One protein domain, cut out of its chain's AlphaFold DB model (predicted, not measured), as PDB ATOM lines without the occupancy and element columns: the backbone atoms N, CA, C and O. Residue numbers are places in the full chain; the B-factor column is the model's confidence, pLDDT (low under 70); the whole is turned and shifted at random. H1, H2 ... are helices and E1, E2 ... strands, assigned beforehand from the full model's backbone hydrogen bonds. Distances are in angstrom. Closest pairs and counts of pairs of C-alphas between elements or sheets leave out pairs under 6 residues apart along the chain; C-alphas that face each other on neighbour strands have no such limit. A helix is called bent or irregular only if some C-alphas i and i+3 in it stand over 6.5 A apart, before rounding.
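This is residues 106 to 184 and 206 to 238 of the 238 residues of an uncharacterized protein of Spizellomyces sp. 'palustris' (UniProt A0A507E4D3). One strongly twisted sheet of six strands makes the body, with its edge strand E4 sharply bent at residue 177, while helix H1 is an arm off to one side whose residues 106 to 112 stick out. A long loop, residues 124 to 148, leads from H1 to the short strand E1, and the tight hairpin E2 and E3 makes the edge of the sheet away from E4. The 112 printed residues hold one named helix, then seven strands; the sheet's order is E2 E3 E7 E6 E5 E4, all antiparallel, and the class is mixed. The whole is compact, with a radius of gyration of the C-alphas of 14.1 A and spans of 45 by 32 by 25 A.

In the sheet, E2 is residues 155 to 157, E3 160 to 166, E7 230 to 232, E6 220 to 224, E5 207 to 214, 22.5 A long, and E4 172 to 182, 22.3 A long. E1 is residues 149 to 151. H1, residues 106 to 123, is 26.0 A long, from C-alpha 106 at (-30.477, 10.699, 42.710) to C-alpha 123 at (-15.467, -9.626, 36.623).

E4, an edge strand of the sheet, bends by 83 degrees at residue 177, and across the antiparallel pair E4 and E5 the atoms N 175 and O 211, at 2.9 A, and N 180 and O 209, at 2.9 A, are within hydrogen-bond range. E5, E6 and E7 form a meander, each strand the antiparallel neighbour of the one before, with N 224 and O 210 at 2.8 A and N 231 and O 223 at 2.8 A. E3 and E7 have N 232 and O 164 at 2.8 A; E2 and E3 have N 157 and O 163 at 2.8 A. E1 pairs with no named strand. H1 is not on the sheet, and its O i to N i+4 pairs are each within hydrogen-bond range.

The C-alphas farthest apart, of Ser 107 and Pro 183, are 46.9 A apart. Residues 185 to 205 are cut out, with 6.5 A between C-alphas 184 and 206. The link H1 to E1 is long. Confidence is low, under 70, at residues 124 to 136, 178, 183 to 184 and 206.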
ATOM      1  N   ASP A 106     -31.676  10.496  43.532       91.50
ATOM      2  CA  ASP A 106     -30.477  10.699  42.710       91.50
ATOM      3  C   ASP A 106     -29.222  10.074  43.345       91.50
ATOM      4  O   ASP A 106     -28.394   9.472  42.663       91.50
ATOM      5  N   SER A 107     -29.083  10.180  44.673       93.88
ATOM      6  CA  SER A 107     -27.942   9.610  45.402       93.88
ATOM      7  C   SER A 107     -27.965   8.085  45.418       93.88
ATOM      8  O   SER A 107     -26.914   7.445  45.478       93.88
ATOM      9  N   ASP A 108     -29.150   7.484  45.436       94.12
ATOM     10  CA  ASP A 108     -29.300   6.036  45.406       94.12
ATOM     11  C   ASP A 108     -29.118   5.485  43.985       94.12
ATOM     12  O   ASP A 108     -28.454   4.454  43.823       94.12
ATOM     13  N   ASP A 109     -29.574   6.216  42.967       91.38
ATOM     14  CA  ASP A 109     -29.329   5.912  41.556       91.38
ATOM     15  C   ASP A 109     -27.833   5.999  41.207       91.38
ATOM     16  O   ASP A 109     -27.286   5.083  40.581       91.38
ATOM     17  N   GLU A 110     -27.126   7.027  41.692       90.19
ATOM     18  CA  GLU A 110     -25.671   7.161  41.526       90.19
ATOM     19  C   GLU A 110     -24.930   5.955  42.127       90.19
ATOM     20  O   GLU A 110     -24.095   5.324  41.468       90.19
ATOM     21  N   LYS A 111     -25.274   5.561  43.362       92.69
ATOM     22  CA  LYS A 111     -24.676   4.381  44.015       92.69
ATOM     23  C   LYS A 111     -24.986   3.094  43.264       92.69
ATOM     24  O   LYS A 111     -24.149   2.188  43.222       92.69
ATOM     25  N   TRP A 112     -26.193   2.970  42.719       91.31
ATOM     26  CA  TRP A 112     -26.577   1.806  41.935       91.31
ATOM     27  C   TRP A 112     -25.734   1.700  40.660       91.31
ATOM     28  O   TRP A 112     -25.206   0.617  40.374       91.31
ATOM     29  N   LEU A 113     -25.543   2.813  39.945       88.31
ATOM     30  CA  LEU A 113     -24.721   2.868  38.738       88.31
ATOM     31  C   LEU A 113     -23.254   2.549  39.049       88.31
ATOM     32  O   LEU A 113     -22.659   1.692  38.392       88.31
ATOM     33  N   GLU A 114     -22.699   3.155  40.099       88.38
ATOM     34  CA  GLU A 114     -21.323   2.907  40.542       88.38
ATOM     35  C   GLU A 114     -21.121   1.426  40.893       88.38
ATOM     36  O   GLU A 114     -20.188   0.782  40.409       88.38
ATOM     37  N   ASN A 115     -22.046   0.827  41.650       90.38
ATOM     38  CA  ASN A 115     -22.000  -0.603  41.959       90.38
ATOM     39  C   ASN A 115     -22.073  -1.467  40.694       90.38
ATOM     40  O   ASN A 115     -21.368  -2.480  40.586       90.38
ATOM     41  N   LYS A 116     -22.902  -1.083  39.719       87.69
ATOM     42  CA  LYS A 116     -23.018  -1.783  38.438       87.69
ATOM     43  C   LYS A 116     -21.690  -1.729  37.676       87.69
ATOM     44  O   LYS A 116     -21.183  -2.792  37.302       87.69
ATOM     45  N   ILE A 117     -21.079  -0.551  37.543       86.56
ATOM     46  CA  ILE A 117     -19.773  -0.351  36.888       86.56
ATOM     47  C   ILE A 117     -18.675  -1.141  37.614       86.56
ATOM     48  O   ILE A 117     -17.958  -1.935  36.993       86.56
ATOM     49  N   GLN A 118     -18.579  -1.012  38.939       85.06
ATOM     50  CA  GLN A 118     -17.598  -1.733  39.753       85.06
ATOM     51  C   GLN A 118     -17.745  -3.250  39.623       85.06
ATOM     52  O   GLN A 118     -16.748  -3.957  39.446       85.06
ATOM     53  N   SER A 119     -18.976  -3.768  39.642       85.56
ATOM     54  CA  SER A 119     -19.229  -5.204  39.494       85.56
ATOM     55  C   SER A 119     -18.756  -5.744  38.138       85.56
ATOM     56  O   SER A 119     -18.261  -6.872  38.058       85.56
ATOM     57  N   ARG A 120     -18.861  -4.946  37.066       82.06
ATOM     58  CA  ARG A 120     -18.391  -5.304  35.716       82.06
ATOM     59  C   ARG A 120     -16.868  -5.268  35.640       82.06
ATOM     60  O   ARG A 120     -16.261  -6.235  35.171       82.06
ATOM     61  N   ARG A 121     -16.244  -4.221  36.192       80.69
ATOM     62  CA  ARG A 121     -14.779  -4.105  36.295       80.69
ATOM     63  C   ARG A 121     -14.179  -5.263  37.108       80.69
ATOM     64  O   ARG A 121     -13.164  -5.830  36.705       80.69
ATOM     65  N   ALA A 122     -14.841  -5.680  38.189       81.19
ATOM     66  CA  ALA A 122     -14.405  -6.787  39.041       81.19
ATOM     67  C   ALA A 122     -14.460  -8.164  38.353       81.19
ATOM     68  O   ALA A 122     -13.645  -9.029  38.665       81.19
ATOM     69  N   LYS A 123     -15.379  -8.373  37.399       77.88
ATOM     70  CA  LYS A 123     -15.467  -9.626  36.623       77.88
ATOM     71  C   LYS A 123     -14.279  -9.827  35.678       77.88
ATOM     72  O   LYS A 123     -13.998 -10.962  35.302       77.88
ATOM     73  N   THR A 124     -13.564  -8.756  35.326       69.75
ATOM     74  CA  THR A 124     -12.489  -8.798  34.321       69.75
ATOM     75  C   THR A 124     -11.225  -8.081  34.819       69.75
ATOM     76  O   THR A 124     -10.762  -7.121  34.201       69.75
ATOM     77  N   PRO A 125     -10.617  -8.539  35.931       62.19
ATOM     78  CA  PRO A 125      -9.540  -7.812  36.612       62.19
ATOM     79  C   PRO A 125      -8.245  -7.695  35.786       62.19
ATOM     80  O   PRO A 125      -7.411  -6.843  36.073       62.19
ATOM     81  N   GLY A 126      -8.064  -8.551  34.771       63.38
ATOM     82  CA  GLY A 126      -6.876  -8.560  33.910       63.38
ATOM     83  C   GLY A 126      -6.920  -7.564  32.745       63.38
ATOM     84  O   GLY A 126      -5.881  -7.017  32.390       63.38
ATOM     85  N   LYS A 127      -8.102  -7.290  32.170       58.00
ATOM     86  CA  LYS A 127      -8.255  -6.354  31.034       58.00
ATOM     87  C   LYS A 127      -8.327  -4.889  31.480       58.00
ATOM     88  O   LYS A 127      -7.882  -3.999  30.764       58.00
ATOM     89  N   THR A 128      -8.792  -4.637  32.702       55.59
ATOM     90  CA  THR A 128      -8.917  -3.283  33.267       55.59
ATOM     91  C   THR A 128      -7.578  -2.598  33.554       55.59
ATOM     92  O   THR A 128      -7.547  -1.380  33.656       55.59
ATOM     93  N   GLN A 129      -6.466  -3.339  33.644       53.31
ATOM     94  CA  GLN A 129      -5.123  -2.768  33.843       53.31
ATOM     95  C   GLN A 129      -4.503  -2.224  32.542       53.31
ATOM     96  O   GLN A 129      -3.661  -1.329  32.595       53.31
ATOM     97  N   ALA A 130      -4.906  -2.758  31.380       49.12
ATOM     98  CA  ALA A 130      -4.394  -2.346  30.069       49.12
ATOM     99  C   ALA A 130      -5.064  -1.060  29.552       49.12
ATOM    100  O   ALA A 130      -4.454  -0.302  28.803       49.12
ATOM    101  N   PHE A 131      -6.286  -0.772  30.006       50.34
ATOM    102  CA  PHE A 131      -7.089   0.386  29.595       50.34
ATOM    103  C   PHE A 131      -6.900   1.615  30.509       50.34
ATOM    104  O   PHE A 131      -7.817   2.412  30.724       50.34
ATOM    105  N   GLY A 132      -5.693   1.745  31.077       50.03
ATOM    106  CA  GLY A 132      -5.354   2.734  32.101       50.03
ATOM    107  C   GLY A 132      -6.063   2.466  33.431       50.03
ATOM    108  O   GLY A 132      -6.996   1.673  33.515       50.03
ATOM    109  N   ARG A 133      -5.643   3.141  34.510       47.69
ATOM    110  CA  ARG A 133      -6.503   3.252  35.697       47.69
ATOM    111  C   ARG A 133      -7.762   3.971  35.228       47.69
ATOM    112  O   ARG A 133      -7.703   5.183  35.061       47.69
ATOM    113  N   LEU A 134      -8.826   3.227  34.936       53.38
ATOM    114  CA  LEU A 134     -10.113   3.781  34.539       53.38
ATOM    115  C   LEU A 134     -10.500   4.824  35.594       53.38
ATOM    116  O   LEU A 134     -10.817   4.470  36.731       53.38
ATOM    117  N   GLY A 135     -10.348   6.099  35.240       61.34
ATOM    118  CA  GLY A 135     -10.825   7.216  36.037       61.34
ATOM    119  C   GLY A 135     -12.351   7.232  36.051       61.34
ATOM    120  O   GLY A 135     -13.001   6.209  35.808       61.34
ATOM    121  N   ALA A 136     -12.922   8.403  36.320       69.19
ATOM    122  CA  ALA A 136     -14.329   8.631  36.022       69.19
ATOM    123  C   ALA A 136     -14.600   8.281  34.545       69.19
ATOM    124  O   ALA A 136     -13.759   8.555  33.683       69.19
ATOM    125  N   SER A 137     -15.728   7.621  34.282       82.56
ATOM    126  CA  SER A 137     -16.261   7.455  32.929       82.56
ATOM    127  C   SER A 137     -16.469   8.835  32.313       82.56
ATOM    128  O   SER A 137     -16.920   9.747  33.004       82.56
ATOM    129  N   ASP A 138     -16.126   8.995  31.040       87.38
ATOM    130  CA  ASP A 138     -16.166  10.316  30.405       87.38
ATOM    131  C   ASP A 138     -17.595  10.732  30.029       87.38
ATOM    132  O   ASP A 138     -17.990  11.879  30.214       87.38
ATOM    133  N   ALA A 139     -18.397   9.775  29.555       90.00
ATOM    134  CA  ALA A 139     -19.788   9.984  29.173       90.00
ATOM    135  C   ALA A 139     -20.616   8.706  29.365       90.00
ATOM    136  O   ALA A 139     -20.064   7.602  29.434       90.00
ATOM    137  N   THR A 140     -21.941   8.858  29.391       92.19
ATOM    138  CA  THR A 140     -22.872   7.747  29.147       92.19
ATOM    139  C   THR A 140     -23.283   7.774  27.674       92.19
ATOM    140  O   THR A 140     -23.517   8.841  27.110       92.19
ATOM    141  N   LEU A 141     -23.329   6.614  27.019       94.50
ATOM    142  CA  LEU A 141     -23.636   6.503  25.592       94.50
ATOM    143  C   LEU A 141     -25.046   5.968  25.382       94.50
ATOM    144  O   LEU A 141     -25.392   4.901  25.889       94.50
ATOM    145  N   SER A 142     -25.808   6.660  24.542       95.44
ATOM    146  CA  SER A 142     -27.170   6.319  24.135       95.44
ATOM    147  C   SER A 142     -27.260   6.030  22.634       95.44
ATOM    148  O   SER A 142     -26.612   6.682  21.808       95.44
ATOM    149  N   CYS A 143     -28.109   5.074  22.251       95.25
ATOM    150  CA  CYS A 143     -28.419   4.806  20.848       95.25
ATOM    151  C   CYS A 143     -29.189   5.987  20.219       95.25
ATOM    152  O   CYS A 143     -30.190   6.423  20.786       95.25
ATOM    153  N   PRO A 144     -28.826   6.471  19.019       94.00
ATOM    154  CA  PRO A 144     -29.474   7.637  18.417       94.00
ATOM    155  C   PRO A 144     -30.929   7.402  17.989       94.00
ATOM    156  O   PRO A 144     -31.691   8.359  17.879       94.00
ATOM    157  N   MET A 145     -31.328   6.153  17.724       94.25
ATOM    158  CA  MET A 145     -32.678   5.851  17.237       94.25
ATOM    159  C   MET A 145     -33.676   5.603  18.375       94.25
ATOM    160  O   MET A 145     -34.818   6.048  18.290       94.25
ATOM    161  N   CYS A 146     -33.267   4.889  19.427       94.81
ATOM    162  CA  CYS A 146     -34.157   4.485  20.522       94.81
ATOM    163  C   CYS A 146     -33.775   5.054  21.893       94.81
ATOM    164  O   CYS A 146     -34.474   4.765  22.861       94.81
ATOM    165  N   LEU A 147     -32.689   5.833  21.985       94.75
ATOM    166  CA  LEU A 147     -32.170   6.435  23.223       94.75
ATOM    167  C   LEU A 147     -31.950   5.428  24.359       94.75
ATOM    168  O   LEU A 147     -31.968   5.778  25.529       94.75
ATOM    169  N   THR A 148     -31.767   4.153  24.017       95.00
ATOM    170  CA  THR A 148     -31.379   3.136  24.991       95.00
ATOM    171  C   THR A 148     -29.910   3.328  25.328       95.00
ATOM    172  O   THR A 148     -29.092   3.436  24.410       95.00
ATOM    173  N   ASP A 149     -29.586   3.329  26.617       93.25
ATOM    174  CA  ASP A 149     -28.204   3.336  27.082       93.25
ATOM    175  C   ASP A 149     -27.485   2.081  26.586       93.25
ATOM    176  O   ASP A 149     -27.905   0.954  26.849       93.25
ATOM    177  N   VAL A 150     -26.392   2.280  25.858       93.81
ATOM    178  CA  VAL A 150     -25.556   1.198  25.323       93.81
ATOM    179  C   VAL A 150     -24.264   1.027  26.120       93.81
ATOM    180  O   VAL A 150     -23.660  -0.049  26.125       93.81
ATOM    181  N   CYS A 151     -23.808   2.074  26.812       92.75
ATOM    182  CA  CYS A 151     -22.588   2.021  27.607       92.75
ATOM    183  C   CYS A 151     -22.591   3.066  28.726       92.75
ATOM    184  O   CYS A 151     -22.890   4.229  28.483       92.75
ATOM    185  N   TYR A 152     -22.183   2.649  29.925       91.00
ATOM    186  CA  TYR A 152     -22.012   3.517  31.097       91.00
ATOM    187  C   TYR A 152     -20.538   3.807  31.427       91.00
ATOM    188  O   TYR A 152     -20.245   4.667  32.245       91.00
ATOM    189  N   ASP A 153     -19.602   3.052  30.842       89.81
ATOM    190  CA  ASP A 153     -18.168   3.149  31.136       89.81
ATOM    191  C   ASP A 153     -17.373   3.176  29.829       89.81
ATOM    192  O   ASP A 153     -16.946   2.139  29.308       89.81
ATOM    193  N   CYS A 154     -17.209   4.379  29.281       90.62
ATOM    194  CA  CYS A 154     -16.445   4.621  28.065       90.62
ATOM    195  C   CYS A 154     -15.381   5.707  28.252       90.62
ATOM    196  O   CYS A 154     -15.473   6.571  29.129       90.62
ATOM    197  N   GLN A 155     -14.378   5.667  27.380       90.19
ATOM    198  CA  GLN A 155     -13.351   6.696  27.242       90.19
ATOM    199  C   GLN A 155     -13.473   7.341  25.863       90.19
ATOM    200  O   GLN A 155     -13.570   6.626  24.861       90.19
ATOM    201  N   GLN A 156     -13.436   8.669  25.787       91.00
ATOM    202  CA  GLN A 156     -13.392   9.365  24.506       91.00
ATOM    203  C   GLN A 156     -12.124   9.008  23.721       91.00
ATOM    204  O   GLN A 156     -11.032   8.810  24.267       91.00
ATOM    205  N   HIS A 157     -12.283   8.874  22.409       87.94
ATOM    206  CA  HIS A 157     -11.198   8.553  21.502       87.94
ATOM    207  C   HIS A 157     -10.256   9.754  21.341       87.94
ATOM    208  O   HIS A 157     -10.693  10.861  21.049       87.94
ATOM    209  N   ILE A 158      -8.942   9.524  21.435       84.88
ATOM    210  CA  ILE A 158      -7.920  10.593  21.423       84.88
ATOM    211  C   ILE A 158      -7.962  11.436  20.139       84.88
ATOM    212  O   ILE A 158      -7.679  12.629  20.168       84.88
ATOM    213  N   HIS A 159      -8.262  10.816  18.996       85.00
ATOM    214  CA  HIS A 159      -8.272  11.519  17.709       85.00
ATOM    215  C   HIS A 159      -9.634  12.104  17.329       85.00
ATOM    216  O   HIS A 159      -9.689  12.951  16.442       85.00
ATOM    217  N   TYR A 160     -10.719  11.616  17.933       88.25
ATOM    218  CA  TYR A 160     -12.073  11.924  17.485       88.25
ATOM    219  C   TYR A 160     -12.979  12.108  18.693       88.25
ATOM    220  O   TYR A 160     -13.426  11.134  19.288       88.25
ATOM    221  N   ASP A 161     -13.303  13.359  18.995       87.56
ATOM    222  CA  ASP A 161     -14.109  13.713  20.166       87.56
ATOM    223  C   ASP A 161     -15.520  13.096  20.127       87.56
ATOM    224  O   ASP A 161     -16.138  12.861  21.161       87.56
ATOM    225  N   SER A 162     -16.038  12.804  18.931       88.81
ATOM    226  CA  SER A 162     -17.347  12.172  18.734       88.81
ATOM    227  C   SER A 162     -17.320  10.642  18.815       88.81
ATOM    228  O   SER A 162     -18.351  10.011  18.588       88.81
ATOM    229  N   GLN A 163     -16.153  10.035  19.034       92.06
ATOM    230  CA  GLN A 163     -15.999   8.587  19.102       92.06
ATOM    231  C   GLN A 163     -15.578   8.171  20.499       92.06
ATOM    232  O   GLN A 163     -14.810   8.853  21.174       92.06
ATOM    233  N   PHE A 164     -16.053   7.005  20.911       94.19
ATOM    234  CA  PHE A 164     -15.826   6.490  22.250       94.19
ATOM    235  C   PHE A 164     -15.358   5.047  22.175       94.19
ATOM    236  O   PHE A 164     -15.772   4.282  21.305       94.19
ATOM    237  N   ARG A 165     -14.483   4.672  23.101       92.19
ATOM    238  CA  ARG A 165     -13.966   3.317  23.242       92.19
ATOM    239  C   ARG A 165     -14.452   2.731  24.555       92.19
ATOM    240  O   ARG A 165     -14.302   3.362  25.603       92.19
ATOM    241  N   ALA A 166     -14.985   1.516  24.513       92.12
ATOM    242  CA  ALA A 166     -15.399   0.812  25.719       92.12
ATOM    243  C   ALA A 166     -15.091  -0.682  25.647       92.12
ATOM    244  O   ALA A 166     -15.168  -1.306  24.592       92.12
ATOM    245  N   MET A 167     -14.790  -1.264  26.807       88.94
ATOM    246  CA  MET A 167     -14.679  -2.719  26.973       88.94
ATOM    247  C   MET A 167     -16.006  -3.352  27.397       88.94
ATOM    248  O   MET A 167     -16.259  -4.523  27.129       88.94
ATOM    249  N   PHE A 168     -16.852  -2.594  28.098       88.44
ATOM    250  CA  PHE A 168     -18.116  -3.084  28.627       88.44
ATOM    251  C   PHE A 168     -19.263  -2.295  28.018       88.44
ATOM    252  O   PHE A 168     -19.343  -1.082  28.167       88.44
ATOM    253  N   PHE A 169     -20.172  -3.009  27.376       91.00
ATOM    254  CA  PHE A 169     -21.399  -2.458  26.826       91.00
ATOM    255  C   PHE A 169     -22.575  -3.366  27.192       91.00
ATOM    256  O   PHE A 169     -22.396  -4.514  27.633       91.00
ATOM    257  N   GLU A 170     -23.774  -2.821  27.073       91.00
ATOM    258  CA  GLU A 170     -25.048  -3.502  27.282       91.00
ATOM    259  C   GLU A 170     -25.978  -3.141  26.118       91.00
ATOM    260  O   GLU A 170     -25.691  -2.218  25.360       91.00
ATOM    261  N   ASN A 171     -27.052  -3.911  25.926       92.81
ATOM    262  CA  ASN A 171     -28.069  -3.615  24.911       92.81
ATOM    263  C   ASN A 171     -27.529  -3.538  23.465       92.81
ATOM    264  O   ASN A 171     -28.123  -2.872  22.611       92.81
ATOM    265  N   CYS A 172     -26.426  -4.242  23.177       94.06
ATOM    266  CA  CYS A 172     -25.856  -4.376  21.837       94.06
ATOM    267  C   CYS A 172     -25.559  -5.838  21.490       94.06
ATOM    268  O   CYS A 172     -25.153  -6.632  22.344       94.06
ATOM    269  N   VAL A 173     -25.691  -6.153  20.206       94.75
ATOM    270  CA  VAL A 173     -25.382  -7.437  19.577       94.75
ATOM    271  C   VAL A 173     -24.151  -7.260  18.689       94.75
ATOM    272  O   VAL A 173     -23.991  -6.235  18.031       94.75
ATOM    273  N   VAL A 174     -23.251  -8.244  18.708       93.94
ATOM    274  CA  VAL A 174     -22.022  -8.232  17.902       93.94
ATOM    275  C   VAL A 174     -22.151  -9.249  16.780       93.94
ATOM    276  O   VAL A 174     -22.162 -10.460  17.033       93.94
ATOM    277  N   ASP A 175     -22.174  -8.766  15.546       90.44
ATOM    278  CA  ASP A 175     -22.291  -9.602  14.361       90.44
ATOM    279  C   ASP A 175     -20.914  -9.996  13.840       90.44
ATOM    280  O   ASP A 175     -20.260  -9.298  13.066       90.44
ATOM    281  N   LYS A 176     -20.468 -11.189  14.249       84.38
ATOM    282  CA  LYS A 176     -19.173 -11.749  13.827       84.38
ATOM    283  C   LYS A 176     -19.148 -12.254  12.378       84.38
ATOM    284  O   LYS A 176     -18.109 -12.724  11.914       84.38
ATOM    285  N   GLY A 177     -20.290 -12.220  11.688       75.31
ATOM    286  CA  GLY A 177     -20.424 -12.645  10.294       75.31
ATOM    287  C   GLY A 177     -19.927 -11.602   9.294       75.31
ATOM    288  O   GLY A 177     -19.410 -11.969   8.239       75.31
ATOM    289  N   GLU A 178     -20.035 -10.320   9.639       69.81
ATOM    290  CA  GLU A 178     -19.601  -9.215   8.791       69.81
ATOM    291  C   GLU A 178     -18.237  -8.715   9.262       69.81
ATOM    292  O   GLU A 178     -18.112  -8.008  10.260       69.81
ATOM    293  N   VAL A 179     -17.193  -9.142   8.550       75.44
ATOM    294  CA  VAL A 179     -15.820  -8.704   8.805       75.44
ATOM    295  C   VAL A 179     -15.529  -7.476   7.957       75.44
ATOM    296  O   VAL A 179     -15.418  -7.569   6.730       75.44
ATOM    297  N   VAL A 180     -15.352  -6.337   8.619       74.81
ATOM    298  CA  VAL A 180     -14.841  -5.122   7.989       74.81
ATOM    299  C   VAL A 180     -13.321  -5.123   8.133       74.81
ATOM    300  O   VAL A 180     -12.794  -5.295   9.231       74.81
ATOM    301  N   ARG A 181     -12.606  -4.973   7.014       77.50
ATOM    302  CA  ARG A 181     -11.142  -4.843   7.001       77.50
ATOM    303  C   ARG A 181     -10.769  -3.426   6.621       77.50
ATOM    304  O   ARG A 181     -11.175  -2.957   5.554       77.50
ATOM    305  N   TYR A 182      -9.958  -2.784   7.451       72.44
ATOM    306  CA  TYR A 182      -9.376  -1.490   7.127       72.44
ATOM    307  C   TYR A 182      -7.895  -1.663   6.784       72.44
ATOM    308  O   TYR A 182      -7.151  -2.267   7.558       72.44
ATOM    309  N   PRO A 183      -7.438  -1.155   5.627       67.69
ATOM    310  CA  PRO A 183      -6.022  -1.174   5.310       67.69
ATOM    311  C   PRO A 183      -5.292  -0.224   6.261       67.69
ATOM    312  O   PRO A 183      -5.582   0.973   6.286       67.69
ATOM    313  N   LYS A 184      -4.311  -0.731   7.016       64.12
ATOM    314  CA  LYS A 184      -3.428   0.134   7.807       64.12
ATOM    315  C   LYS A 184      -2.684   1.094   6.884       64.12
ATOM    316  O   LYS A 184      -2.097   0.677   5.878       64.12
ATOM    317  N   ASP A 206      -4.055  -6.683   8.655       64.38
ATOM    318  CA  ASP A 206      -5.351  -6.071   8.439       64.38
ATOM    319  C   ASP A 206      -6.130  -6.281   9.737       64.38
ATOM    320  O   ASP A 206      -6.478  -7.413  10.073       64.38
ATOM    321  N   GLU A 207      -6.365  -5.200  10.483       75.50
ATOM    322  CA  GLU A 207      -7.192  -5.253  11.688       75.50
ATOM    323  C   GLU A 207      -8.608  -5.674  11.287       75.50
ATOM    324  O   GLU A 207      -9.245  -5.075  10.408       75.50
ATOM    325  N   VAL A 208      -9.059  -6.772  11.891       86.06
ATOM    326  CA  VAL A 208     -10.386  -7.334  11.678       86.06
ATOM    327  C   VAL A 208     -11.349  -6.684  12.655       86.06
ATOM    328  O   VAL A 208     -11.154  -6.749  13.868       86.06
ATOM    329  N   TYR A 209     -12.415  -6.104  12.111       90.31
ATOM    330  CA  TYR A 209     -13.476  -5.493  12.893       90.31
ATOM    331  C   TYR A 209     -14.802  -6.216  12.671       90.31
ATOM    332  O   TYR A 209     -15.135  -6.594  11.542       90.31
ATOM    333  N   TRP A 210     -15.573  -6.366  13.746       91.94
ATOM    334  CA  TRP A 210     -16.933  -6.910  13.728       91.94
ATOM    335  C   TRP A 210     -17.963  -5.809  13.964       91.94
ATOM    336  O   TRP A 210     -17.750  -4.944  14.809       91.94
ATOM    337  N   SER A 211     -19.083  -5.839  13.243       93.25
ATOM    338  CA  SER A 211     -20.156  -4.855  13.428       93.25
ATOM    339  C   SER A 211     -20.818  -4.999  14.802       93.25
ATOM    340  O   SER A 211     -21.005  -6.114  15.297       93.25
ATOM    341  N   VAL A 212     -21.171  -3.869  15.418       94.50
ATOM    342  CA  VAL A 212     -21.931  -3.812  16.670       94.50
ATOM    343  C   VAL A 212     -23.225  -3.044  16.438       94.50
ATOM    344  O   VAL A 212     -23.216  -1.858  16.084       94.50
ATOM    345  N   GLU A 213     -24.341  -3.714  16.690       95.12
ATOM    346  CA  GLU A 213     -25.693  -3.201  16.487       95.12
ATOM    347  C   GLU A 213     -26.440  -3.084  17.814       95.12
ATOM    348  O   GLU A 213     -26.232  -3.865  18.740       95.12
ATOM    349  N   CYS A 214     -27.328  -2.100  17.929       95.94
ATOM    350  CA  CYS A 214     -28.206  -1.977  19.087       95.94
ATOM    351  C   CYS A 214     -29.251  -3.102  19.085       95.94
ATOM    352  O   CYS A 214     -29.969  -3.284  18.104       95.94
ATOM    353  N   GLU A 215     -29.408  -3.795  20.211       95.19
ATOM    354  CA  GLU A 215     -30.363  -4.900  20.367       95.19
ATOM    355  C   GLU A 215     -31.822  -4.441  20.206       95.19
ATOM    356  O   GLU A 215     -32.658  -5.165  19.669       95.19
ATOM    357  N   THR A 216     -32.135  -3.217  20.639       94.81
ATOM    358  CA  THR A 216     -33.510  -2.695  20.656       94.81
ATOM    359  C   THR A 216     -34.012  -2.284  19.270       94.81
ATOM    360  O   THR A 216     -35.185  -2.482  18.957       94.81
ATOM    361  N   CYS A 217     -33.160  -1.669  18.443       95.31
ATOM    362  CA  CYS A 217     -33.571  -1.061  17.169       95.31
ATOM    363  C   CYS A 217     -32.785  -1.541  15.939       95.31
ATOM    364  O   CYS A 217     -33.116  -1.126  14.830       95.31
ATOM    365  N   GLY A 218     -31.749  -2.372  16.110       92.25
ATOM    366  CA  GLY A 218     -30.906  -2.874  15.017       92.25
ATOM    367  C   GLY A 218     -30.050  -1.801  14.337       92.25
ATOM    368  O   GLY A 218     -29.554  -2.000  13.237       92.25
ATOM    369  N   THR A 219     -29.908  -0.616  14.940       94.62
ATOM    370  CA  THR A 219     -29.035   0.425  14.381       94.62
ATOM    371  C   THR A 219     -27.581   0.070  14.660       94.62
ATOM    372  O   THR A 219     -27.229  -0.198  15.808       94.62
ATOM    373  N   GLN A 220     -26.721   0.137  13.643       94.56
ATOM    374  CA  GLN A 220     -25.277   0.004  13.819       94.56
ATOM    375  C   GLN A 220     -24.737   1.176  14.652       94.56
ATOM    376  O   GLN A 220     -24.827   2.340  14.248       94.56
ATOM    377  N   VAL A 221     -24.193   0.860  15.826       94.50
ATOM    378  CA  VAL A 221     -23.680   1.840  16.798       94.50
ATOM    379  C   VAL A 221     -22.152   1.915  16.800       94.50
ATOM    380  O   VAL A 221     -21.584   2.948  17.172       94.50
ATOM    381  N   GLY A 222     -21.477   0.850  16.362       93.69
ATOM    382  CA  GLY A 222     -20.022   0.781  16.385       93.69
ATOM    383  C   GLY A 222     -19.436  -0.452  15.707       93.69
ATOM    384  O   GLY A 222     -20.128  -1.204  15.018       93.69
ATOM    385  N   VAL A 223     -18.142  -0.649  15.939       93.31
ATOM    386  CA  VAL A 223     -17.384  -1.843  15.544       93.31
ATOM    387  C   VAL A 223     -16.550  -2.362  16.714       93.31
ATOM    388  O   VAL A 223     -16.188  -1.595  17.601       93.31
ATOM    389  N   MET A 224     -16.258  -3.659  16.738       93.06
ATOM    390  CA  MET A 224     -15.452  -4.325  17.758       93.06
ATOM    391  C   MET A 224     -14.157  -4.868  17.161       93.06
ATOM    392  O   MET A 224     -14.189  -5.517  16.117       93.06
ATOM    393  N   ASP A 225     -13.061  -4.668  17.880       90.25
ATOM    394  CA  ASP A 225     -11.712  -5.083  17.495       90.25
ATOM    395  C   ASP A 225     -11.357  -6.457  18.080       90.25
ATOM    396  O   ASP A 225     -12.044  -6.981  18.962       90.25
ATOM    397  N   GLU A 226     -10.216  -7.009  17.664       87.38
ATOM    398  CA  GLU A 226      -9.660  -8.279  18.164       87.38
ATOM    399  C   GLU A 226      -9.438  -8.306  19.686       87.38
ATOM    400  O   GLU A 226      -9.594  -9.353  20.316       87.38
ATOM    401  N   ASP A 227      -9.157  -7.152  20.298       85.44
ATOM    402  CA  ASP A 227      -8.982  -7.016  21.751       85.44
ATOM    403  C   ASP A 227     -10.311  -7.008  22.542       85.44
ATOM    404  O   ASP A 227     -10.315  -6.893  23.778       85.44
ATOM    405  N   GLU A 228     -11.446  -7.174  21.854       88.69
ATOM    406  CA  GLU A 228     -12.812  -7.038  22.380       88.69
ATOM    407  C   GLU A 228     -13.104  -5.620  22.904       88.69
ATOM    408  O   GLU A 228     -13.849  -5.430  23.868       88.69
ATOM    409  N   VAL A 229     -12.497  -4.610  22.277       90.44
ATOM    410  CA  VAL A 229     -12.798  -3.194  22.520       90.44
ATOM    411  C   VAL A 229     -13.764  -2.721  21.445       90.44
ATOM    412  O   VAL A 229     -13.517  -2.926  20.260       90.44
ATOM    413  N   VAL A 230     -14.855  -2.081  21.859       92.88
ATOM    414  CA  VAL A 230     -15.829  -1.483  20.944       92.88
ATOM    415  C   VAL A 230     -15.478  -0.024  20.697       92.88
ATOM    416  O   VAL A 230     -15.305   0.745  21.643       92.88
ATOM    417  N   HIS A 231     -15.415   0.343  19.422       92.69
ATOM    418  CA  HIS A 231     -15.307   1.702  18.914       92.69
ATOM    419  C   HIS A 231     -16.697   2.183  18.485       92.69
ATOM    420  O   HIS A 231     -17.230   1.774  17.450       92.69
ATOM    421  N   PHE A 232     -17.296   3.049  19.298       94.88
ATOM    422  CA  PHE A 232     -18.579   3.685  19.025       94.88
ATOM    423  C   PHE A 232     -18.380   4.968  18.219       94.88
ATOM    424  O   PHE A 232     -17.556   5.808  18.579       94.88
ATOM    425  N   PHE A 233     -19.168   5.140  17.157       92.75
ATOM    426  CA  PHE A 233     -19.153   6.346  16.313       92.75
ATOM    427  C   PHE A 233     -20.551   6.864  15.956       92.75
ATOM    428  O   PHE A 233     -20.678   7.998  15.503       92.75
ATOM    429  N   ASN A 234     -21.601   6.064  16.162       92.19
ATOM    430  CA  ASN A 234     -22.989   6.449  15.914       92.19
ATOM    431  C   ASN A 234     -23.788   6.382  17.223       92.19
ATOM    432  O   ASN A 234     -24.705   5.576  17.380       92.19
ATOM    433  N   VAL A 235     -23.365   7.192  18.192       93.56
ATOM    434  CA  VAL A 235     -23.919   7.252  19.550       93.56
ATOM    435  C   VAL A 235     -24.102   8.701  19.984       93.56
ATOM    436  O   VAL A 235     -23.430   9.603  19.483       93.56
ATOM    437  N   ILE A 236     -25.018   8.913  20.923       94.38
ATOM    438  CA  ILE A 236     -25.224  10.195  21.592       94.38
ATOM    439  C   ILE A 236     -24.555  10.101  22.959       94.38
ATOM    440  O   ILE A 236     -24.880   9.204  23.733       94.38
ATOM    441  N   ALA A 237     -23.619  11.004  23.237       92.88
ATOM    442  CA  ALA A 237     -23.045  11.159  24.566       92.88
ATOM    443  C   ALA A 237     -23.949  12.066  25.410       92.88
ATOM    444  O   ALA A 237     -24.333  13.148  24.954       92.88
ATOM    445  N   THR A 238     -24.285  11.604  26.610       84.12
ATOM    446  CA  THR A 238     -25.084  12.302  27.629       84.12
ATOM    447  C   THR A 238     -24.291  12.487  28.906       84.12
ATOM    448  O   THR A 238     -23.548  11.538  29.261       84.12
TER     449      THR A 238